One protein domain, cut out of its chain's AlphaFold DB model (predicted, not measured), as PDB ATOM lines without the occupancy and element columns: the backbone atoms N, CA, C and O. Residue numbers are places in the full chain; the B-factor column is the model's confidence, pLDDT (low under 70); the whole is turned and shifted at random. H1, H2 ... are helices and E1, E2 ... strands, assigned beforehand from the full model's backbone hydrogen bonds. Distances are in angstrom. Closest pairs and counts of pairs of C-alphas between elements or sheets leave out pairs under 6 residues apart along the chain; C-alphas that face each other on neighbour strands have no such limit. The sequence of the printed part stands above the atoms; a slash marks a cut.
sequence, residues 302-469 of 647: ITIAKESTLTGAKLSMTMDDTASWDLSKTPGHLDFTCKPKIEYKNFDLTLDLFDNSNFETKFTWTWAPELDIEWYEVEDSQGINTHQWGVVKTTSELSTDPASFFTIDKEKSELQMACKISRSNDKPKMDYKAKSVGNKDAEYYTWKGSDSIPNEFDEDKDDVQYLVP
ATOM      1  N   ILE A 302      32.940  28.757 -17.655       86.62
ATOM      2  CA  ILE A 302      32.668  27.451 -18.251       86.62
ATOM      3  C   ILE A 302      33.291  27.339 -19.640       86.62
ATOM      4  O   ILE A 302      33.351  28.312 -20.395       86.62
ATOM      5  N   THR A 303      33.711  26.130 -19.990       90.88
ATOM      6  CA  THR A 303      34.086  25.737 -21.350       90.88
ATOM      7  C   THR A 303      33.196  24.577 -21.765       90.88
ATOM      8  O   THR A 303      32.957  23.680 -20.966       90.88
ATOM      9  N   ILE A 304      32.688  24.593 -22.997       93.38
ATOM     10  CA  ILE A 304      31.829  23.527 -23.524       93.38
ATOM     11  C   ILE A 304      32.526  22.916 -24.738       93.38
ATOM     12  O   ILE A 304      32.816  23.618 -25.709       93.38
ATOM     13  N   ALA A 305      32.798  21.617 -24.672       95.12
ATOM     14  CA  ALA A 305      33.297  20.810 -25.772       95.12
ATOM     15  C   ALA A 305      32.136  20.064 -26.443       95.12
ATOM     16  O   ALA A 305      31.281  19.491 -25.772       95.12
ATOM     17  N   LYS A 306      32.122  20.061 -27.779       95.50
ATOM     18  CA  LYS A 306      31.163  19.300 -28.586       95.50
ATOM     19  C   LYS A 306      31.803  17.973 -28.984       95.50
ATOM     20  O   LYS A 306      32.834  17.971 -29.660       95.50
ATOM     21  N   GLU A 307      31.215  16.859 -28.573       93.81
ATOM     22  CA  GLU A 307      31.671  15.525 -28.961       93.81
ATOM     23  C   GLU A 307      30.974  15.066 -30.248       93.81
ATOM     24  O   GLU A 307      29.813  15.381 -30.498       93.81
ATOM     25  N   SER A 308      31.686  14.304 -31.083       88.62
ATOM     26  CA  SER A 308      31.101  13.745 -32.305       88.62
ATOM     27  C   SER A 308      30.179  12.581 -31.961       88.62
ATOM     28  O   SER A 308      30.622  11.574 -31.409       88.62
ATOM     29  N   THR A 309      28.926  12.678 -32.385       89.06
ATOM     30  CA  THR A 309      27.914  11.626 -32.265       89.06
ATOM     31  C   THR A 309      27.451  11.170 -33.651       89.06
ATOM     32  O   THR A 309      27.644  11.859 -34.653       89.06
ATOM     33  N   LEU A 310      26.882   9.962 -33.732       85.75
ATOM     34  CA  LEU A 310      26.221   9.483 -34.957       85.75
ATOM     35  C   LEU A 310      24.782  10.004 -35.076       85.75
ATOM     36  O   LEU A 310      24.279  10.126 -36.188       85.75
ATOM     37  N   THR A 311      24.145  10.249 -33.933       90.38
ATOM     38  CA  THR A 311      22.782  10.758 -33.761       90.38
ATOM     39  C   THR A 311      22.755  11.659 -32.538       90.38
ATOM     40  O   THR A 311      23.549  11.436 -31.622       90.38
ATOM     41  N   GLY A 312      21.827  12.610 -32.481       93.69
ATOM     42  CA  GLY A 312      21.731  13.525 -31.350       93.69
ATOM     43  C   GLY A 312      22.990  14.374 -31.173       93.69
ATOM     44  O   GLY A 312      23.722  14.605 -32.135       93.69
ATOM     45  N   ALA A 313      23.275  14.810 -29.950       95.69
ATOM     46  CA  ALA A 313      24.440  15.634 -29.637       95.69
ATOM     47  C   ALA A 313      24.955  15.348 -28.230       95.69
ATOM     48  O   ALA A 313      24.171  15.139 -27.311       95.69
ATOM     49  N   LYS A 314      26.275  15.416 -28.046       96.12
ATOM     50  CA  LYS A 314      26.902  15.226 -26.739       96.12
ATOM     51  C   LYS A 314      27.804  16.406 -26.398       96.12
ATOM     52  O   LYS A 314      28.714  16.743 -27.161       96.12
ATOM     53  N   LEU A 315      27.522  17.053 -25.271       95.25
ATOM     54  CA  LEU A 315      28.168  18.286 -24.826       95.25
ATOM     55  C   LEU A 315      28.827  18.063 -23.473       95.25
ATOM     56  O   LEU A 315      28.150  17.739 -22.501       95.25
ATOM     57  N   SER A 316      30.132  18.295 -23.407       94.19
ATOM     58  CA  SER A 316      30.929  18.135 -22.193       94.19
ATOM     59  C   SER A 316      31.324  19.505 -21.675       94.19
ATOM     60  O   SER A 316      32.016  20.271 -22.347       94.19
ATOM     61  N   MET A 317      30.816  19.849 -20.498       90.88
ATOM     62  CA  MET A 317      31.017  21.142 -19.868       90.88
ATOM     63  C   MET A 317      32.037  21.033 -18.737       90.88
ATOM     64  O   MET A 317      31.813  20.346 -17.742       90.88
ATOM     65  N   THR A 318      33.116  21.796 -18.868       89.75
ATOM     66  CA  THR A 318      34.156  21.972 -17.856       89.75
ATOM     67  C   THR A 318      33.936  23.296 -17.128       89.75
ATOM     68  O   THR A 318      33.761  24.335 -17.770       89.75
ATOM     69  N   MET A 319      33.980  23.290 -15.796       85.00
ATOM     70  CA  MET A 319      33.812  24.493 -14.967       85.00
ATOM     71  C   MET A 319      35.115  24.829 -14.237       85.00
ATOM     72  O   MET A 319      35.680  23.968 -13.579       85.00
ATOM     73  N   ASP A 320      35.573  26.080 -14.264       82.56
ATOM     74  CA  ASP A 320      36.806  26.509 -13.569       82.56
ATOM     75  C   ASP A 320      36.627  26.725 -12.050       82.56
ATOM     76  O   ASP A 320      37.535  27.206 -11.362       82.56
ATOM     77  N   ASP A 321      35.457  26.386 -11.511       78.88
ATOM     78  CA  ASP A 321      35.118  26.634 -10.119       78.88
ATOM     79  C   ASP A 321      35.863  25.706  -9.157       78.88
ATOM     80  O   ASP A 321      36.362  24.624  -9.488       78.88
ATOM     81  N   THR A 322      35.938  26.153  -7.908       76.38
ATOM     82  CA  THR A 322      36.558  25.403  -6.820       76.38
ATOM     83  C   THR A 322      35.635  25.399  -5.615       76.38
ATOM     84  O   THR A 322      35.187  26.457  -5.177       76.38
ATOM     85  N   ALA A 323      35.365  24.219  -5.063       74.31
ATOM     86  CA  ALA A 323      34.667  24.075  -3.790       74.31
ATOM     87  C   ALA A 323      35.615  23.495  -2.745       74.31
ATOM     88  O   ALA A 323      36.514  22.718  -3.066       74.31
ATOM     89  N   SER A 324      35.413  23.876  -1.490       71.12
ATOM     90  CA  SER A 324      36.125  23.296  -0.358       71.12
ATOM     91  C   SER A 324      35.160  23.024   0.775       71.12
ATOM     92  O   SER A 324      34.330  23.884   1.080       71.12
ATOM     93  N   TRP A 325      35.323  21.883   1.430       69.25
ATOM     94  CA  TRP A 325      34.624  21.567   2.671       69.25
ATOM     95  C   TRP A 325      35.603  21.519   3.827       69.25
ATOM     96  O   TRP A 325      36.795  21.310   3.624       69.25
ATOM     97  N   ASP A 326      35.099  21.732   5.036       70.19
ATOM     98  CA  ASP A 326      35.873  21.602   6.262       70.19
ATOM     99  C   ASP A 326      35.135  20.636   7.187       70.19
ATOM    100  O   ASP A 326      34.084  20.971   7.728       70.19
ATOM    101  N   LEU A 327      35.669  19.422   7.318       67.44
ATOM    102  CA  LEU A 327      35.112  18.349   8.148       67.44
ATOM    103  C   LEU A 327      35.876  18.211   9.468       67.44
ATOM    104  O   LEU A 327      35.949  17.129  10.045       67.44
ATOM    105  N   SER A 328      36.511  19.291   9.930       67.75
ATOM    106  CA  SER A 328      37.267  19.261  11.180       67.75
ATOM    107  C   SER A 328      36.342  18.970  12.367       67.75
ATOM    108  O   SER A 328      35.377  19.699  12.606       67.75
ATOM    109  N   LYS A 329      36.655  17.924  13.137       62.72
ATOM    110  CA  LYS A 329      35.966  17.564  14.387       62.72
ATOM    111  C   LYS A 329      36.995  17.267  15.482       62.72
ATOM    112  O   LYS A 329      38.120  16.862  15.198       62.72
ATOM    113  N   THR A 330      36.573  17.430  16.737       54.62
ATOM    114  CA  THR A 330      37.378  17.131  17.936       54.62
ATOM    115  C   THR A 330      36.866  15.861  18.631       54.62
ATOM    116  O   THR A 330      36.015  15.946  19.524       54.62
ATOM    117  N   PRO A 331      37.323  14.659  18.243       44.16
ATOM    118  CA  PRO A 331      37.013  13.430  18.964       44.16
ATOM    119  C   PRO A 331      38.042  13.161  20.082       44.16
ATOM    120  O   PRO A 331      39.073  12.521  19.893       44.16
ATOM    121  N   GLY A 332      37.753  13.596  21.310       56.00
ATOM    122  CA  GLY A 332      38.646  13.334  22.450       56.00
ATOM    123  C   GLY A 332      39.959  14.137  22.403       56.00
ATOM    124  O   GLY A 332      39.944  15.308  22.052       56.00
ATOM    125  N   HIS A 333      41.084  13.543  22.832       47.53
ATOM    126  CA  HIS A 333      42.403  14.208  22.925       47.53
ATOM    127  C   HIS A 333      43.131  14.404  21.575       47.53
ATOM    128  O   HIS A 333      44.265  14.877  21.588       47.53
ATOM    129  N   LEU A 334      42.521  14.033  20.444       55.12
ATOM    130  CA  LEU A 334      43.096  14.146  19.101       55.12
ATOM    131  C   LEU A 334      42.149  14.959  18.215       55.12
ATOM    132  O   LEU A 334      40.955  14.665  18.163       55.12
ATOM    133  N   ASP A 335      42.683  15.970  17.533       61.72
ATOM    134  CA  ASP A 335      41.952  16.724  16.516       61.72
ATOM    135  C   ASP A 335      42.211  16.085  15.142       61.72
ATOM    136  O   ASP A 335      43.351  15.764  14.796       61.72
ATOM    137  N   PHE A 336      41.158  15.908  14.343       65.19
ATOM    138  CA  PHE A 336      41.277  15.467  12.951       65.19
ATOM    139  C   PHE A 336      40.755  16.558  12.031       65.19
ATOM    140  O   PHE A 336      39.715  17.171  12.288       65.19
ATOM    141  N   THR A 337      41.475  16.796  10.938       66.75
ATOM    142  CA  THR A 337      41.061  17.764   9.923       66.75
ATOM    143  C   THR A 337      41.060  17.125   8.545       66.75
ATOM    144  O   THR A 337      41.991  16.423   8.139       66.75
ATOM    145  N   CYS A 338      39.979  17.374   7.819       69.38
ATOM    146  CA  CYS A 338      39.800  16.965   6.440       69.38
ATOM    147  C   CYS A 338      39.241  18.178   5.695       69.38
ATOM    148  O   CYS A 338      38.155  18.668   6.011       69.38
ATOM    149  N   LYS A 339      40.032  18.705   4.752       70.38
ATOM    150  CA  LYS A 339      39.687  19.895   3.962       70.38
ATOM    151  C   LYS A 339      39.730  19.588   2.469       70.38
ATOM    152  O   LYS A 339      40.626  20.077   1.774       70.38
ATOM    153  N   PRO A 340      38.824  18.728   1.969       71.38
ATOM    154  CA  PRO A 340      38.813  18.374   0.564       71.38
ATOM    155  C   PRO A 340      38.564  19.625  -0.267       71.38
ATOM    156  O   PRO A 340      37.650  20.406   0.005       71.38
ATOM    157  N   LYS A 341      39.398  19.802  -1.289       75.38
ATOM    158  CA  LYS A 341      39.264  20.855  -2.286       75.38
ATOM    159  C   LYS A 341      38.969  20.200  -3.628       75.38
ATOM    160  O   LYS A 341      39.793  19.450  -4.141       75.38
ATOM    161  N   ILE A 342      37.810  20.504  -4.196       75.44
ATOM    162  CA  ILE A 342      37.441  20.079  -5.544       75.44
ATOM    163  C   ILE A 342      37.823  21.168  -6.516       75.44
ATOM    164  O   ILE A 342      37.365  22.300  -6.386       75.44
ATOM    165  N   GLU A 343      38.582  20.791  -7.534       83.44
ATOM    166  CA  GLU A 343      38.756  21.600  -8.733       83.44
ATOM    167  C   GLU A 343      37.836  21.041  -9.824       83.44
ATOM    168  O   GLU A 343      38.169  20.037 -10.453       83.44
ATOM    169  N   TYR A 344      36.664  21.665 -10.024       81.06
ATOM    170  CA  TYR A 344      35.638  21.170 -10.959       81.06
ATOM    171  C   TYR A 344      36.150  21.082 -12.398       81.06
ATOM    172  O   TYR A 344      35.662  20.271 -13.173       81.06
ATOM    173  N   LYS A 345      37.212  21.824 -12.727       85.81
ATOM    174  CA  LYS A 345      37.860  21.811 -14.043       85.81
ATOM    175  C   LYS A 345      38.419  20.441 -14.446       85.81
ATOM    176  O   LYS A 345      38.784  20.245 -15.597       85.81
ATOM    177  N   ASN A 346      38.563  19.530 -13.484       87.06
ATOM    178  CA  ASN A 346      39.058  18.178 -13.714       87.06
ATOM    179  C   ASN A 346      37.925  17.182 -14.015       87.06
ATOM    180  O   ASN A 346      38.212  16.013 -14.273       87.06
ATOM    181  N   PHE A 347      36.661  17.612 -13.938       86.75
ATOM    182  CA  PHE A 347      35.491  16.746 -14.036       86.75
ATOM    183  C   PHE A 347      34.442  17.368 -14.953       86.75
ATOM    184  O   PHE A 347      33.767  18.326 -14.578       86.75
ATOM    185  N   ASP A 348      34.266  16.782 -16.131       90.00
ATOM    186  CA  ASP A 348      33.277  17.268 -17.086       90.00
ATOM    187  C   ASP A 348      31.870  16.804 -16.705       90.00
ATOM    188  O   ASP A 348      31.629  15.619 -16.453       90.00
ATOM    189  N   LEU A 349      30.925  17.742 -16.695       88.75
ATOM    190  CA  LEU A 349      29.500  17.437 -16.676       88.75
ATOM    191  C   LEU A 349      29.028  17.282 -18.120       88.75
ATOM    192  O   LEU A 349      29.148  18.210 -18.920       88.75
ATOM    193  N   THR A 350      28.477  16.122 -18.448       92.62
ATOM    194  CA  THR A 350      28.117  15.772 -19.822       92.62
ATOM    195  C   THR A 350      26.604  15.760 -20.002       92.62
ATOM    196  O   THR A 350      25.905  15.051 -19.279       92.62
ATOM    197  N   LEU A 351      26.110  16.504 -20.990       92.62
ATOM    198  CA  LEU A 351      24.752  16.407 -21.525       92.62
ATOM    199  C   LEU A 351      24.777  15.513 -22.764       92.62
ATOM    200  O   LEU A 351      25.471  15.829 -23.730       92.62
ATOM    201  N   ASP A 352      24.011  14.431 -22.746       94.75
ATOM    202  CA  ASP A 352      23.810  13.559 -23.902       94.75
ATOM    203  C   ASP A 352      22.369  13.698 -24.397       94.75
ATOM    204  O   ASP A 352      21.427  13.475 -23.635       94.75
ATOM    205  N   LEU A 353      22.197  14.105 -25.652       94.75
ATOM    206  CA  LEU A 353      20.926  14.179 -26.364       94.75
ATOM    207  C   LEU A 353      20.878  13.016 -27.347       94.75
ATOM    208  O   LEU A 353      21.755  12.900 -28.202       94.75
ATOM    209  N   PHE A 354      19.848  12.183 -27.270       94.06
ATOM    210  CA  PHE A 354      19.713  11.009 -28.129       94.06
ATOM    211  C   PHE A 354      18.250  10.652 -28.358       94.06
ATOM    212  O   PHE A 354      17.397  10.903 -27.513       94.06
ATOM    213  N   ASP A 355      17.953   9.999 -29.476       93.88
ATOM    214  CA  ASP A 355      16.610   9.484 -29.729       93.88
ATOM    215  C   ASP A 355      16.431   8.092 -29.114       93.88
ATOM    216  O   ASP A 355      17.288   7.213 -29.247       93.88
ATOM    217  N   ASN A 356      15.303   7.873 -28.438       91.38
ATOM    218  CA  ASN A 356      14.956   6.558 -27.901       91.38
ATOM    219  C   ASN A 356      14.438   5.604 -29.000       91.38
ATOM    220  O   ASN A 356      14.391   5.932 -30.184       91.38
ATOM    221  N   SER A 357      13.991   4.404 -28.614       88.25
ATOM    222  CA  SER A 357      13.441   3.412 -29.555       88.25
ATOM    223  C   SER A 357      12.179   3.860 -30.302       88.25
ATOM    224  O   SER A 357      11.818   3.235 -31.293       88.25
ATOM    225  N   ASN A 358      11.499   4.903 -29.817       88.69
ATOM    226  CA  ASN A 358      10.330   5.506 -30.456       88.69
ATOM    227  C   ASN A 358      10.701   6.751 -31.280       88.69
ATOM    228  O   ASN A 358       9.804   7.435 -31.760       88.69
ATOM    229  N   PHE A 359      11.998   7.033 -31.439       90.44
ATOM    230  CA  PHE A 359      12.550   8.212 -32.111       90.44
ATOM    231  C   PHE A 359      12.294   9.545 -31.400       90.44
ATOM    232  O   PHE A 359      12.564  10.589 -31.974       90.44
ATOM    233  N   GLU A 360      11.825   9.520 -30.151       90.56
ATOM    234  CA  GLU A 360      11.665  10.730 -29.346       90.56
ATOM    235  C   GLU A 360      13.014  11.139 -28.758       90.56
ATOM    236  O   GLU A 360      13.681  10.319 -28.109       90.56
ATOM    237  N   THR A 361      13.377  12.412 -28.894       91.88
ATOM    238  CA  THR A 361      14.627  12.922 -28.332       91.88
ATOM    239  C   THR A 361      14.545  13.010 -26.808       91.88
ATOM    240  O   THR A 361      13.708  13.705 -26.216       91.88
ATOM    241  N   LYS A 362      15.448  12.286 -26.157       93.12
ATOM    242  CA  LYS A 362      15.683  12.292 -24.719       93.12
ATOM    243  C   LYS A 362      17.009  12.958 -24.402       93.12
ATOM    244  O   LYS A 362      17.875  13.092 -25.265       93.12
ATOM    245  N   PHE A 363      17.157  13.344 -23.144       92.81
ATOM    246  CA  PHE A 363      18.434  13.768 -22.604       92.81
ATOM    247  C   PHE A 363      18.787  13.017 -21.328       92.81
ATOM    248  O   PHE A 363      17.906  12.613 -20.562       92.81
ATOM    249  N   THR A 364      20.086  12.884 -21.088       91.50
ATOM    250  CA  THR A 364      20.651  12.473 -19.804       91.50
ATOM    251  C   THR A 364      21.802  13.390 -19.421       91.50
ATOM    252  O   THR A 364      22.574  13.851 -20.264       91.50
ATOM    253  N   TRP A 365      21.926  13.644 -18.123       90.38
ATOM    254  CA  TRP A 365      23.123  14.233 -17.545       90.38
ATOM    255  C   TRP A 365      23.972  13.143 -16.927       90.38
ATOM    256  O   TRP A 365      23.463  12.323 -16.160       90.38
ATOM    257  N   THR A 366      25.265  13.163 -17.232       90.62
ATOM    258  CA  THR A 366      26.240  12.264 -16.621       90.62
ATOM    259  C   THR A 366      27.395  13.036 -16.007       90.62
ATOM    260  O   THR A 366      27.930  13.979 -16.595       90.62
ATOM    261  N   TRP A 367      27.774  12.643 -14.795       88.06
ATOM    262  CA  TRP A 367      28.909  13.208 -14.075       88.06
ATOM    263  C   TRP A 367      29.512  12.149 -13.165       88.06
ATOM    264  O   TRP A 367      28.819  11.600 -12.311       88.06
ATOM    265  N   ALA A 368      30.795  11.848 -13.360       86.56
ATOM    266  CA  ALA A 368      31.462  10.767 -12.644       86.56
ATOM    267  C   ALA A 368      32.813  11.200 -12.042       86.56
ATOM    268  O   ALA A 368      33.864  10.746 -12.503       86.56
ATOM    269  N   PRO A 369      32.833  12.131 -11.069       82.25
ATOM    270  CA  PRO A 369      34.077  12.585 -10.469       82.25
ATOM    271  C   PRO A 369      34.730  11.487  -9.618       82.25
ATOM    272  O   PRO A 369      34.078  10.750  -8.876       82.25
ATOM    273  N   GLU A 370      36.057  11.423  -9.696       84.88
ATOM    274  CA  GLU A 370      36.897  10.564  -8.866       84.88
ATOM    275  C   GLU A 370      37.986  11.416  -8.205       84.88
ATOM    276  O   GLU A 370      38.741  12.109  -8.886       84.88
ATOM    277  N   LEU A 371      38.083  11.356  -6.877       80.50
ATOM    278  CA  LEU A 371      39.068  12.114  -6.103       80.50
ATOM    279  C   LEU A 371      39.645  11.251  -4.981       80.50
ATOM    280  O   LEU A 371      38.934  10.464  -4.361       80.50
ATOM    281  N   ASP A 372      40.916  11.475  -4.673       81.06
ATOM    282  CA  ASP A 372      41.543  11.006  -3.443       81.06
ATOM    283  C   ASP A 372      41.458  12.132  -2.394       81.06
ATOM    284  O   ASP A 372      42.013  13.214  -2.595       81.06
ATOM    285  N   ILE A 373      40.755  11.895  -1.282       79.31
ATOM    286  CA  ILE A 373      40.653  12.827  -0.152       79.31
ATOM    287  C   ILE A 373      41.626  12.400   0.941       79.31
ATOM    288  O   ILE A 373      41.512  11.312   1.508       79.31
ATOM    289  N   GLU A 374      42.572  13.275   1.254       79.62
ATOM    290  CA  GLU A 374      43.495  13.089   2.368       79.62
ATOM    291  C   GLU A 374      42.878  13.612   3.664       79.62
ATOM    292  O   GLU A 374      42.258  14.678   3.688       79.62
ATOM    293  N   TRP A 375      43.087  12.882   4.754       76.31
ATOM    294  CA  TRP A 375      42.749  13.352   6.090       76.31
ATOM    295  C   TRP A 375      43.955  13.250   7.011       76.31
ATOM    296  O   TRP A 375      44.828  12.385   6.850       76.31
ATOM    297  N   TYR A 376      44.009  14.181   7.955       75.25
ATOM    298  CA  TYR A 376      45.191  14.427   8.762       75.25
ATOM    299  C   TYR A 376      44.860  14.328  10.246       75.25
ATOM    300  O   TYR A 376      43.818  14.813  10.695       75.25
ATOM    301  N   GLU A 377      45.778  13.731  10.998       70.44
ATOM    302  CA  GLU A 377      45.806  13.819  12.456       70.44
ATOM    303  C   GLU A 377      46.609  15.058  12.866       70.44
ATOM    304  O   GLU A 377      47.634  15.380  12.250       70.44
ATOM    305  N   VAL A 378      46.129  15.763  13.887       66.75
ATOM    306  CA  VAL A 378      46.758  16.956  14.452       66.75
ATOM    307  C   VAL A 378      47.467  16.584  15.763       66.75
ATOM    308  O   VAL A 378      46.830  16.126  16.709       66.75
ATOM    309  N   GLU A 379      48.785  16.796  15.836       61.41
ATOM    310  CA  GLU A 379      49.620  16.385  16.984       61.41
ATOM    311  C   GLU A 379      49.584  17.355  18.180       61.41
ATOM    312  O   GLU A 379      49.959  16.970  19.290       61.41
ATOM    313  N   ASP A 380      49.172  18.611  17.993       60.12
ATOM    314  CA  ASP A 380      49.138  19.606  19.069       60.12
ATOM    315  C   ASP A 380      47.860  20.449  19.083       60.12
ATOM    316  O   ASP A 380      47.198  20.665  18.072       60.12
ATOM    317  N   SER A 381      47.526  20.985  20.260       53.97
ATOM    318  CA  SER A 381      46.349  21.839  20.469       53.97
ATOM    319  C   SER A 381      46.414  23.191  19.743       53.97
ATOM    320  O   SER A 381      45.500  24.005  19.889       53.97
ATOM    321  N   GLN A 382      47.494  23.465  19.002       57.12
ATOM    322  CA  GLN A 382      47.658  24.666  18.181       57.12
ATOM    323  C   GLN A 382      47.489  24.396  16.679       57.12
ATOM    324  O   GLN A 382      47.453  25.357  15.909       57.12
ATOM    325  N   GLY A 383      47.355  23.137  16.250       57.06
ATOM    326  CA  GLY A 383      47.171  22.779  14.845       57.06
ATOM    327  C   GLY A 383      48.432  22.877  13.983       57.06
ATOM    328  O   GLY A 383      48.309  22.967  12.762       57.06
ATOM    329  N   ILE A 384      49.630  22.933  14.578       56.84
ATOM    330  CA  ILE A 384      50.862  23.305  13.855       56.84
ATOM    331  C   ILE A 384      51.514  22.096  13.172       56.84
ATOM    332  O   ILE A 384      52.044  22.234  12.069       56.84
ATOM    333  N   ASN A 385      51.446  20.914  13.788       64.31
ATOM    334  CA  ASN A 385      51.965  19.671  13.218       64.31
ATOM    335  C   ASN A 385      50.813  18.753  12.799       64.31
ATOM    336  O   ASN A 385      50.078  18.243  13.645       64.31
ATOM    337  N   THR A 386      50.671  18.537  11.492       67.94
ATOM    338  CA  THR A 386      49.710  17.591  10.919       67.94
ATOM    339  C   THR A 386      50.430  16.487  10.152       67.94
ATOM    340  O   THR A 386      51.419  16.736   9.456       67.94
ATOM    341  N   HIS A 387      49.929  15.255  10.254       71.75
ATOM    342  CA  HIS A 387      50.422  14.126   9.458       71.75
ATOM    343  C   HIS A 387      49.280  13.480   8.694       71.75
ATOM    344  O   HIS A 387      48.185  13.305   9.221       71.75
ATOM    345  N   GLN A 388      49.548  13.122   7.437       73.38
ATOM    346  CA  GLN A 388      48.596  12.388   6.613       73.38
ATOM    347  C   GLN A 388      48.362  11.015   7.233       73.38
ATOM    348  O   GLN A 388      49.286  10.207   7.337       73.38
ATOM    349  N   TRP A 389      47.127  10.766   7.643       74.31
ATOM    350  CA  TRP A 389      46.773   9.568   8.389       74.31
ATOM    351  C   TRP A 389      46.093   8.514   7.517       74.31
ATOM    352  O   TRP A 389      46.255   7.314   7.738       74.31
ATOM    353  N   GLY A 390      45.366   8.955   6.493       74.44
ATOM    354  CA  GLY A 390      44.686   8.090   5.539       74.44
ATOM    355  C   GLY A 390      44.338   8.823   4.249       74.44
ATOM    356  O   GLY A 390      44.332  10.056   4.187       74.44
ATOM    357  N   VAL A 391      44.028   8.047   3.212       77.25
ATOM    358  CA  VAL A 391      43.413   8.551   1.979       77.25
ATOM    359  C   VAL A 391      42.115   7.798   1.740       77.25
ATOM    360  O   VAL A 391      42.081   6.569   1.806       77.25
ATOM    361  N   VAL A 392      41.049   8.529   1.446       76.75
ATOM    362  CA  VAL A 392      39.769   7.973   1.016       76.75
ATOM    363  C   VAL A 392      39.613   8.275  -0.464       76.75
ATOM    364  O   VAL A 392      39.442   9.427  -0.855       76.75
ATOM    365  N   LYS A 393      39.666   7.239  -1.301       79.19
ATOM    366  CA  LYS A 393      39.251   7.354  -2.695       79.19
ATOM    367  C   LYS A 393      37.734   7.441  -2.729       79.19
ATOM    368  O   LYS A 393      37.053   6.521  -2.271       79.19
ATOM    369  N   THR A 394      37.229   8.534  -3.277       75.25
ATOM    370  CA  THR A 394      35.808   8.794  -3.471       75.25
ATOM    371  C   THR A 394      35.482   8.700  -4.952       75.25
ATOM    372  O   THR A 394      36.143   9.353  -5.764       75.25
ATOM    373  N   THR A 395      34.475   7.914  -5.307       76.31
ATOM    374  CA  THR A 395      33.857   7.960  -6.636       76.31
ATOM    375  C   THR A 395      32.440   8.459  -6.480       76.31
ATOM    376  O   THR A 395      31.725   7.976  -5.600       76.31
ATOM    377  N   SER A 396      32.039   9.396  -7.328       75.31
ATOM    378  CA  SER A 396      30.648   9.798  -7.455       75.31
ATOM    379  C   SER A 396      30.141   9.445  -8.835       75.31
ATOM    380  O   SER A 396      30.877   9.550  -9.805       75.31
ATOM    381  N   GLU A 397      28.884   9.028  -8.916       79.94
ATOM    382  CA  GLU A 397      28.213   8.785 -10.188       79.94
ATOM    383  C   GLU A 397      26.840   9.448 -10.160       79.94
ATOM    384  O   GLU A 397      26.008   9.178  -9.289       79.94
ATOM    385  N   LEU A 398      26.640  10.352 -11.109       82.50
ATOM    386  CA  LEU A 398      25.371  10.949 -11.459       82.50
ATOM    387  C   LEU A 398      25.023  10.480 -12.860       82.50
ATOM    388  O   LEU A 398      25.786  10.708 -13.797       82.50
ATOM    389  N   SER A 399      23.866   9.849 -12.990       84.94
ATOM    390  CA  SER A 399      23.231   9.565 -14.267       84.94
ATOM    391  C   SER A 399      21.747   9.803 -14.070       84.94
ATOM    392  O   SER A 399      21.107   9.063 -13.323       84.94
ATOM    393  N   THR A 400      21.204  10.846 -14.688       85.00
ATOM    394  CA  THR A 400      19.755  11.069 -14.644       85.00
ATOM    395  C   THR A 400      19.051  10.017 -15.494       85.00
ATOM    396  O   THR A 400      19.593   9.562 -16.505       85.00
ATOM    397  N   ASP A 401      17.826   9.656 -15.120       86.31
ATOM    398  CA  ASP A 401      16.978   8.863 -16.006       86.31
ATOM    399  C   ASP A 401      16.704   9.643 -17.307       86.31
ATOM    400  O   ASP A 401      16.576  10.873 -17.261       86.31
ATOM    401  N   PRO A 402      16.601   8.969 -18.469       87.88
ATOM    402  CA  PRO A 402      16.269   9.629 -19.725       87.88
ATOM    403  C   PRO A 402      14.952  10.407 -19.635       87.88
ATOM    404  O   PRO A 402      13.881   9.822 -19.450       87.88
ATOM    405  N   ALA A 403      15.026  11.722 -19.816       88.56
ATOM    406  CA  ALA A 403      13.876  12.622 -19.779       88.56
ATOM    407  C   ALA A 403      13.609  13.231 -21.160       88.56
ATOM    408  O   ALA A 403      14.510  13.323 -21.990       88.56
ATOM    409  N   SER A 404      12.359  13.616 -21.436       88.62
ATOM    410  CA  SER A 404      12.005  14.269 -22.704       88.62
ATOM    411  C   SER A 404      12.705  15.614 -22.819       88.62
ATOM    412  O   SER A 404      12.562  16.449 -21.929       88.62
ATOM    413  N   PHE A 405      13.436  15.819 -23.914       87.44
ATOM    414  CA  PHE A 405      14.120  17.085 -24.159       87.44
ATOM    415  C   PHE A 405      13.177  18.140 -24.743       87.44
ATOM    416  O   PHE A 405      13.253  19.313 -24.385       87.44
ATOM    417  N   PHE A 406      12.256  17.717 -25.607       84.50
ATOM    418  CA  PHE A 406      11.224  18.577 -26.166       84.50
ATOM    419  C   PHE A 406       9.878  18.329 -25.483       84.50
ATOM    420  O   PHE A 406       9.510  17.199 -25.146       84.50
ATOM    421  N   THR A 407       9.123  19.402 -25.294       78.81
ATOM    422  CA  THR A 407       7.761  19.394 -24.766       78.81
ATOM    423  C   THR A 407       6.881  20.306 -25.605       78.81
ATOM    424  O   THR A 407       7.218  21.453 -25.877       78.81
ATOM    425  N   ILE A 408       5.715  19.802 -26.004       71.81
ATOM    426  CA  ILE A 408       4.695  20.606 -26.681       71.81
ATOM    427  C   ILE A 408       3.701  21.077 -25.618       71.81
ATOM    428  O   ILE A 408       2.882  20.295 -25.124       71.81
ATOM    429  N   ASP A 409       3.776  22.356 -25.257       68.19
ATOM    430  CA  ASP A 409       2.784  23.026 -24.422       68.19
ATOM    431  C   ASP A 409       1.479  23.126 -25.220       68.19
ATOM    432  O   ASP A 409       1.362  23.908 -26.164       68.19
ATOM    433  N   LYS A 410       0.500  22.289 -24.868       64.50
ATOM    434  CA  LYS A 410      -0.792  22.219 -25.566       64.50
ATOM    435  C   LYS A 410      -1.649  23.465 -25.354       64.50
ATOM    436  O   LYS A 410      -2.463  23.775 -26.217       64.50
ATOM    437  N   GLU A 411      -1.489  24.159 -24.230       62.31
ATOM    438  CA  GLU A 411      -2.289  25.345 -23.909       62.31
ATOM    439  C   GLU A 411      -1.788  26.556 -24.682       62.31
ATOM    440  O   GLU A 411      -2.578  27.298 -25.266       62.31
ATOM    441  N   LYS A 412      -0.466  26.721 -24.747       58.62
ATOM    442  CA  LYS A 412       0.161  27.795 -25.526       58.62
ATOM    443  C   LYS A 412       0.346  27.423 -26.990       58.62
ATOM    444  O   LYS A 412       0.621  28.291 -27.810       58.62
ATOM    445  N   SER A 413       0.159  26.146 -27.331       57.75
ATOM    446  CA  SER A 413       0.555  25.590 -28.621       57.75
ATOM    447  C   SER A 413       2.019  25.926 -28.911       57.75
ATOM    448  O   SER A 413       2.346  26.409 -29.990       57.75
ATOM    449  N   GLU A 414       2.904  25.692 -27.950       65.25
ATOM    450  CA  GLU A 414       4.307  26.090 -28.030       65.25
ATOM    451  C   GLU A 414       5.228  24.876 -27.885       65.25
ATOM    452  O   GLU A 414       5.144  24.143 -26.906       65.25
ATOM    453  N   LEU A 415       6.128  24.666 -28.846       70.31
ATOM    454  CA  LEU A 415       7.265  23.775 -28.682       70.31
ATOM    455  C   LEU A 415       8.281  24.450 -27.760       70.31
ATOM    456  O   LEU A 415       8.783  25.540 -28.046       70.31
ATOM    457  N   GLN A 416       8.561  23.784 -26.652       75.06
ATOM    458  CA  GLN A 416       9.547  24.168 -25.660       75.06
ATOM    459  C   GLN A 416      10.605  23.074 -25.599       75.06
ATOM    460  O   GLN A 416      10.334  21.897 -25.835       75.06
ATOM    461  N   MET A 417      11.827  23.474 -25.291       77.94
ATOM    462  CA  MET A 417      12.852  22.531 -24.867       77.94
ATOM    463  C   MET A 417      13.025  22.701 -23.366       77.94
ATOM    464  O   MET A 417      13.028  23.830 -22.864       77.94
ATOM    465  N   ALA A 418      13.158  21.587 -22.662       75.75
ATOM    466  CA  ALA A 418      13.352  21.559 -21.229       75.75
ATOM    467  C   ALA A 418      14.482  20.589 -20.908       75.75
ATOM    468  O   ALA A 418      14.424  19.402 -21.225       75.75
ATOM    469  N   CYS A 419      15.507  21.105 -20.245       78.81
ATOM    470  CA  CYS A 419      16.583  20.301 -19.705       78.81
ATOM    471  C   CYS A 419      16.838  20.753 -18.274       78.81
ATOM    472  O   CYS A 419      17.126  21.927 -18.023       78.81
ATOM    473  N   LYS A 420      16.680  19.819 -17.335       82.88
ATOM    474  CA  LYS A 420      16.752  20.107 -15.908       82.88
ATOM    475  C   LYS A 420      17.646  19.111 -15.191       82.88
ATOM    476  O   LYS A 420      17.552  17.913 -15.440       82.88
ATOM    477  N   ILE A 421      18.460  19.624 -14.276       81.19
ATOM    478  CA  ILE A 421      19.150  18.839 -13.253       81.19
ATOM    479  C   ILE A 421      19.106  19.613 -11.941       81.19
ATOM    480  O   ILE A 421      19.302  20.829 -11.913       81.19
ATOM    481  N   SER A 422      18.804  18.933 -10.847       79.94
ATOM    482  CA  SER A 422      18.666  19.541  -9.534       79.94
ATOM    483  C   SER A 422      19.758  19.072  -8.591       79.94
ATOM    484  O   SER A 422      19.912  17.888  -8.320       79.94
ATOM    485  N   ARG A 423      20.445  20.025  -7.971       76.12
ATOM    486  CA  ARG A 423      21.421  19.785  -6.913       76.12
ATOM    487  C   ARG A 423      20.808  19.083  -5.696       76.12
ATOM    488  O   ARG A 423      21.513  18.360  -4.996       76.12
ATOM    489  N   SER A 424      19.525  19.315  -5.406       75.06
ATOM    490  CA  SER A 424      18.855  18.711  -4.247       75.06
ATOM    491  C   SER A 424      18.312  17.313  -4.524       75.06
ATOM    492  O   SER A 424      18.318  16.484  -3.613       75.06
ATOM    493  N   ASN A 425      17.830  17.066  -5.745       77.81
ATOM    494  CA  ASN A 425      17.136  15.824  -6.092       77.81
ATOM    495  C   ASN A 425      18.038  14.832  -6.835       77.81
ATOM    496  O   ASN A 425      17.927  13.632  -6.605       77.81
ATOM    497  N   ASP A 426      18.960  15.326  -7.660       75.00
ATOM    498  CA  ASP A 426      19.859  14.533  -8.500       75.00
ATOM    499  C   ASP A 426      21.248  14.480  -7.849       75.00
ATOM    500  O   ASP A 426      22.248  14.999  -8.351       75.00
ATOM    501  N   LYS A 427      21.289  13.894  -6.649       72.62
ATOM    502  CA  LYS A 427      22.519  13.740  -5.867       72.62
ATOM    503  C   LYS A 427      23.341  12.567  -6.401       72.62
ATOM    504  O   LYS A 427      22.805  11.459  -6.497       72.62
ATOM    505  N   PRO A 428      24.637  12.751  -6.688       71.88
ATOM    506  CA  PRO A 428      25.473  11.641  -7.102       71.88
ATOM    507  C   PRO A 428      25.647  10.628  -5.974       71.88
ATOM    508  O   PRO A 428      25.766  10.987  -4.798       71.88
ATOM    509  N   LYS A 429      25.716   9.347  -6.327       71.69
ATOM    510  CA  LYS A 429      26.005   8.298  -5.352       71.69
ATOM    511  C   LYS A 429      27.498   8.289  -5.034       71.69
ATOM    512  O   LYS A 429      28.293   8.176  -5.956       71.69
ATOM    513  N   MET A 430      27.853   8.350  -3.751       70.81
ATOM    514  CA  MET A 430      29.234   8.279  -3.265       70.81
ATOM    515  C   MET A 430      29.622   6.858  -2.860       70.81
ATOM    516  O   MET A 430      28.880   6.208  -2.124       70.81
ATOM    517  N   ASP A 431      30.804   6.417  -3.280       73.38
ATOM    518  CA  ASP A 431      31.459   5.214  -2.763       73.38
ATOM    519  C   ASP A 431      32.862   5.564  -2.241       73.38
ATOM    520  O   ASP A 431      33.601   6.338  -2.857       73.38
ATOM    521  N   TYR A 432      33.237   4.958  -1.113       73.19
ATOM    522  CA  TYR A 432      34.478   5.236  -0.389       73.19
ATOM    523  C   TYR A 432      35.381   4.002  -0.349       73.19
ATOM    524  O   TYR A 432      34.931   2.890  -0.060       73.19
ATOM    525  N   LYS A 433      36.680   4.182  -0.600       74.44
ATOM    526  CA  LYS A 433      37.699   3.138  -0.412       74.44
ATOM    527  C   LYS A 433      38.911   3.706   0.308       74.44
ATOM    528  O   LYS A 433      39.520   4.657  -0.171       74.44
ATOM    529  N   ALA A 434      39.286   3.092   1.427       74.56
ATOM    530  CA  ALA A 434      40.529   3.432   2.100       74.56
ATOM    531  C   ALA A 434      41.738   3.049   1.234       74.56
ATOM    532  O   ALA A 434      41.763   2.002   0.579       74.56
ATOM    533  N   LYS A 435      42.750   3.908   1.254       71.75
ATOM    534  CA  LYS A 435      44.040   3.717   0.605       71.75
ATOM    535  C   LYS A 435      45.120   3.931   1.660       71.75
ATOM    536  O   LYS A 435      45.176   4.978   2.302       71.75
ATOM    537  N   SER A 436      45.946   2.902   1.829       66.69
ATOM    538  CA  SER A 436      46.985   2.847   2.856       66.69
ATOM    539  C   SER A 436      48.018   3.957   2.672       66.69
ATOM    540  O   SER A 436      48.457   4.222   1.547       66.69
ATOM    541  N   VAL A 437      48.438   4.566   3.779       68.50
ATOM    542  CA  VAL A 437      49.568   5.504   3.831       68.50
ATOM    543  C   VAL A 437      50.737   4.839   4.548       68.50
ATOM    544  O   VAL A 437      50.549   4.059   5.481       68.50
ATOM    545  N   GLY A 438      51.959   5.125   4.096       65.25
ATOM    546  CA  GLY A 438      53.163   4.547   4.690       65.25
ATOM    547  C   GLY A 438      53.339   4.951   6.156       65.25
ATOM    548  O   GLY A 438      53.028   6.076   6.536       65.25
ATOM    549  N   ASN A 439      53.877   4.040   6.971       68.50
ATOM    550  CA  ASN A 439      54.214   4.344   8.362       68.50
ATOM    551  C   ASN A 439      55.257   5.463   8.425       68.50
ATOM    552  O   ASN A 439      56.202   5.484   7.629       68.50
ATOM    553  N   LYS A 440      55.121   6.346   9.412       64.62
ATOM    554  CA  LYS A 440      56.085   7.415   9.670       64.62
ATOM    555  C   LYS A 440      56.654   7.252  11.071       64.62
ATOM    556  O   LYS A 440      55.912   7.194  12.050       64.62
ATOM    557  N   ASP A 441      57.977   7.184  11.154       62.44
ATOM    558  CA  ASP A 441      58.688   7.178  12.428       62.44
ATOM    559  C   ASP A 441      58.937   8.626  12.876       62.44
ATOM    560  O   ASP A 441      59.564   9.410  12.158       62.44
ATOM    561  N   ALA A 442      58.434   8.981  14.057       61.78
ATOM    562  CA  ALA A 442      58.784  10.197  14.785       61.78
ATOM    563  C   ALA A 442      59.686   9.843  15.984       61.78
ATOM    564  O   ALA A 442      59.776   8.681  16.376       61.78
ATOM    565  N   GLU A 443      60.350  10.833  16.598       54.62
ATOM    566  CA  GLU A 443      61.319  10.600  17.693       54.62
ATOM    567  C   GLU A 443      60.751   9.810  18.889       54.62
ATOM    568  O   GLU A 443      61.513   9.142  19.589       54.62
ATOM    569  N   TYR A 444      59.432   9.851  19.114       56.09
ATOM    570  CA  TYR A 444      58.779   9.233  20.276       56.09
ATOM    571  C   TYR A 444      57.620   8.280  19.939       56.09
ATOM    572  O   TYR A 444      57.162   7.559  20.827       56.09
ATOM    573  N   TYR A 445      57.165   8.232  18.682       58.91
ATOM    574  CA  TYR A 445      56.007   7.442  18.253       58.91
ATOM    575  C   TYR A 445      56.222   6.877  16.841       58.91
ATOM    576  O   TYR A 445      56.735   7.566  15.961       58.91
ATOM    577  N   THR A 446      55.810   5.626  16.614       61.81
ATOM    578  CA  THR A 446      55.633   5.076  15.262       61.81
ATOM    579  C   THR A 446      54.168   5.214  14.893       61.81
ATOM    580  O   THR A 446      53.308   4.562  15.492       61.81
ATOM    581  N   TRP A 447      53.894   6.039  13.891       63.19
ATOM    582  CA  TRP A 447      52.553   6.259  13.378       63.19
ATOM    583  C   TRP A 447      52.255   5.237  12.283       63.19
ATOM    584  O   TRP A 447      53.017   5.100  11.320       63.19
ATOM    585  N   LYS A 448      51.159   4.492  12.443       66.69
ATOM    586  CA  LYS A 448      50.654   3.572  11.420       66.69
ATOM    587  C   LYS A 448      49.486   4.237  10.712       66.69
ATOM    588  O   LYS A 448      48.501   4.549  11.374       66.69
ATOM    589  N   GLY A 449      49.602   4.422   9.397       68.50
ATOM    590  CA  GLY A 449      48.486   4.898   8.583       68.50
ATOM    591  C   GLY A 449      47.268   3.986   8.741       68.50
ATOM    592  O   GLY A 449      47.408   2.784   8.996       68.50
ATOM    593  N   SER A 450      46.072   4.559   8.629       70.25
ATOM    594  CA  SER A 450      44.832   3.795   8.730       70.25
ATOM    595  C   SER A 450      44.376   3.271   7.372       70.25
ATOM    596  O   SER A 450      44.306   4.017   6.397       70.25
ATOM    597  N   ASP A 451      43.975   1.999   7.349       74.12
ATOM    598  CA  ASP A 451      43.264   1.373   6.230       74.12
ATOM    599  C   ASP A 451      41.733   1.390   6.444       74.12
ATOM    600  O   ASP A 451      40.990   0.724   5.720       74.12
ATOM    601  N   SER A 452      41.242   2.116   7.456       75.31
ATOM    602  CA  SER A 452      39.812   2.307   7.718       75.31
ATOM    603  C   SER A 452      39.328   3.671   7.229       75.31
ATOM    604  O   SER A 452      40.031   4.675   7.339       75.31
ATOM    605  N   ILE A 453      38.094   3.709   6.727       73.62
ATOM    606  CA  ILE A 453      37.399   4.956   6.388       73.62
ATOM    607  C   ILE A 453      36.948   5.612   7.706       73.62
ATOM    608  O   ILE A 453      36.394   4.898   8.547       73.62
ATOM    609  N   PRO A 454      37.204   6.914   7.934       74.38
ATOM    610  CA  PRO A 454      36.681   7.617   9.104       74.38
ATOM    611  C   PRO A 454      35.148   7.593   9.125       74.38
ATOM    612  O   PRO A 454      34.517   7.787   8.083       74.38
ATOM    613  N   ASN A 455      34.551   7.374  10.299       74.50
ATOM    614  CA  ASN A 455      33.094   7.278  10.448       74.50
ATOM    615  C   ASN A 455      32.385   8.577  10.031       74.50
ATOM    616  O   ASN A 455      31.221   8.549   9.646       74.50
ATOM    617  N   GLU A 456      33.087   9.706  10.063       72.00
ATOM    618  CA  GLU A 456      32.616  11.024   9.649       72.00
ATOM    619  C   GLU A 456      32.203  11.057   8.169       72.00
ATOM    620  O   GLU A 456      31.258  11.755   7.817       72.00
ATOM    621  N   PHE A 457      32.830  10.251   7.299       71.81
ATOM    622  CA  PHE A 457      32.400  10.121   5.897       71.81
ATOM    623  C   PHE A 457      31.040   9.416   5.756       71.81
ATOM    624  O   PHE A 457      30.336   9.653   4.774       71.81
ATOM    625  N   ASP A 458      30.668   8.574   6.726       72.12
ATOM    626  CA  ASP A 458      29.367   7.903   6.785       72.12
ATOM    627  C   ASP A 458      28.314   8.746   7.531       72.12
ATOM    628  O   ASP A 458      27.161   8.805   7.097       72.12
ATOM    629  N   GLU A 459      28.688   9.406   8.636       73.12
ATOM    630  CA  GLU A 459      27.800  10.266   9.438       73.12
ATOM    631  C   GLU A 459      27.438  11.568   8.715       73.12
ATOM    632  O   GLU A 459      26.262  11.927   8.656       73.12
ATOM    633  N   ASP A 460      28.426  12.233   8.116       68.88
ATOM    634  CA  ASP A 460      28.261  13.509   7.411       68.88
ATOM    635  C   ASP A 460      28.161  13.289   5.893       68.88
ATOM    636  O   ASP A 460      28.422  14.186   5.094       68.88
ATOM    637  N   LYS A 461      27.769  12.088   5.449       68.44
ATOM    638  CA  LYS A 461      27.704  11.714   4.024       68.44
ATOM    639  C   LYS A 461      26.835  12.631   3.160       68.44
ATOM    640  O   LYS A 461      26.907  12.525   1.943       68.44
ATOM    641  N   ASP A 462      25.962  13.440   3.763       65.81
ATOM    642  CA  ASP A 462      25.146  14.455   3.091       65.81
ATOM    643  C   ASP A 462      25.862  15.812   2.954       65.81
ATOM    644  O   ASP A 462      25.535  16.575   2.044       65.81
ATOM    645  N   ASP A 463      26.876  16.072   3.783       63.53
ATOM    646  CA  ASP A 463      27.755  17.245   3.729       63.53
ATOM    647  C   ASP A 463      29.011  16.989   2.867       63.53
ATOM    648  O   ASP A 463      29.542  17.917   2.253       63.53
ATOM    649  N   VAL A 464      29.455  15.727   2.755       64.19
ATOM    650  CA  VAL A 464      30.610  15.273   1.944       64.19
ATOM    651  C   VAL A 464      30.175  14.735   0.574       64.19
ATOM    652  O   VAL A 464      30.566  13.643   0.168       64.19
ATOM    653  N   GLN A 465      29.331  15.462  -0.162       67.69
ATOM    654  CA  GLN A 465      28.893  15.044  -1.505       67.69
ATOM    655  C   GLN A 465      29.490  15.935  -2.583       67.69
ATOM    656  O   GLN A 465      29.447  17.160  -2.482       67.69
ATOM    657  N   TYR A 466      29.950  15.321  -3.676       72.25
ATOM    658  CA  TYR A 466      30.087  16.036  -4.941       72.25
ATOM    659  C   TYR A 466      28.695  16.479  -5.350       72.25
ATOM    660  O   TYR A 466      27.832  15.656  -5.624       72.25
ATOM    661  N   LEU A 467      28.450  17.778  -5.340       72.25
ATOM    662  CA  LEU A 467      27.189  18.323  -5.803       72.25
ATOM    663  C   LEU A 467      27.445  19.038  -7.113       72.25
ATOM    664  O   LEU A 467      28.457  19.725  -7.265       72.25
ATOM    665  N   VAL A 468      26.498  18.907  -8.038       73.00
ATOM    666  CA  VAL A 468      26.463  19.786  -9.201       73.00
ATOM    667  C   VAL A 468      26.455  21.232  -8.673       73.00
ATOM    668  O   VAL A 468      25.715  21.509  -7.720       73.00
ATOM    669  N   PRO A 469      27.285  22.155  -9.193       66.44
ATOM    670  CA  PRO A 469      27.504  23.449  -8.535       66.44
ATOM    671  C   PRO A 469      26.231  24.281  -8.336       66.44
ATOM    672  O   PRO A 469      26.107  25.009  -7.344       66.44
TER     673      PRO A 469
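This is residues 302 to 469 of the 647 residues of an uncharacterized protein of Botryotinia fuckeliana (strain B05.10) (UniProt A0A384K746). A long, slim and strongly twisted sheet runs through this loose model: E1, E2, E6 and E7 lie side by side towards one end, E8, E9 and E12 with short E4 towards the other, and long E9 joins the two groups. Hairpin E10 and E11 reaches out at one end with residues 409 to 414 sticking out, loop residues 441 to 446 stick out at the other, and the short pair E3 and E5 continues along the flank between E2 and E4. The printed part has 168 residues, with strands E1 to E12 followed by one helix, H1; the eight-stranded sheet is branched with antiparallel neighbours, and the class is mostly strand, with 82 residues in named elements, under half. The whole is loose, with a radius of gyration of the C-alphas of 21.7 A and spans of 76 by 33 by 27 A.

Start at E1, residues 302 to 307, which forms a hairpin with E2, residues 313 to 319; N 305 and O 316 are 2.8 A apart. On the other side of E2 is E6, residues 349 to 355, antiparallel at 170 degrees, with N 315 and O 351 at 2.8 A. E2 runs on into E3, residues 322 to 324, at 59 degrees; E3 is antiparallel to E5, residues 341 to 343, with N 342 and O 323 at 2.8 A. E4, residues 335 to 337, is an edge strand beside E8, residues 370 to 378, with N 378 and O 335 at 2.9 A. E6 forms a hairpin with E7, residues 361 to 367, with N 352 and O 364 at 2.9 A. E9, residues 386 to 399, has E7 and E8 on one side and E12, residues 429 to 435, on the other; look for N 367 and O 398 at 2.9 A, N 373 and O 392 at 2.8 A, and N 393 and O 433 at 2.8 A. E10, residues 406 to 409, and E11, residues 414 to 421, form a hairpin, with N 407 and O 416 at 2.8 A. H1, residues 456 to 459, only grazes the branched sheet with residues 457 to 458, and is only just on it, with 5 pairs of C-alphas within 10 A; it is too short for an O i to N i+4 pair, and its one O i to N i+3 pair is not within range.

Find C-alpha 302 at (32.668, 27.451, -18.251), where E1 begins. E9 is the longest strand, 37.4 A from C-alpha 386 at (49.710, 17.591, 10.919) to C-alpha 399, and bends by 62 degrees at residue 389. E8 measures 26.1 A and E11 22.2 A. H1 ends at C-alpha 459, (27.800, 10.266, 9.438).

The C-alphas of Ser 413 and Glu 443 are farthest apart, at 77.9 A. The printed part has no cut, and the link from E12 to H1, 20 residues, is long. The mean pLDDT of the printed part is 76.2; 49 residues are under 70, among them 327 to 338, 378 to 386 and 436 to 449.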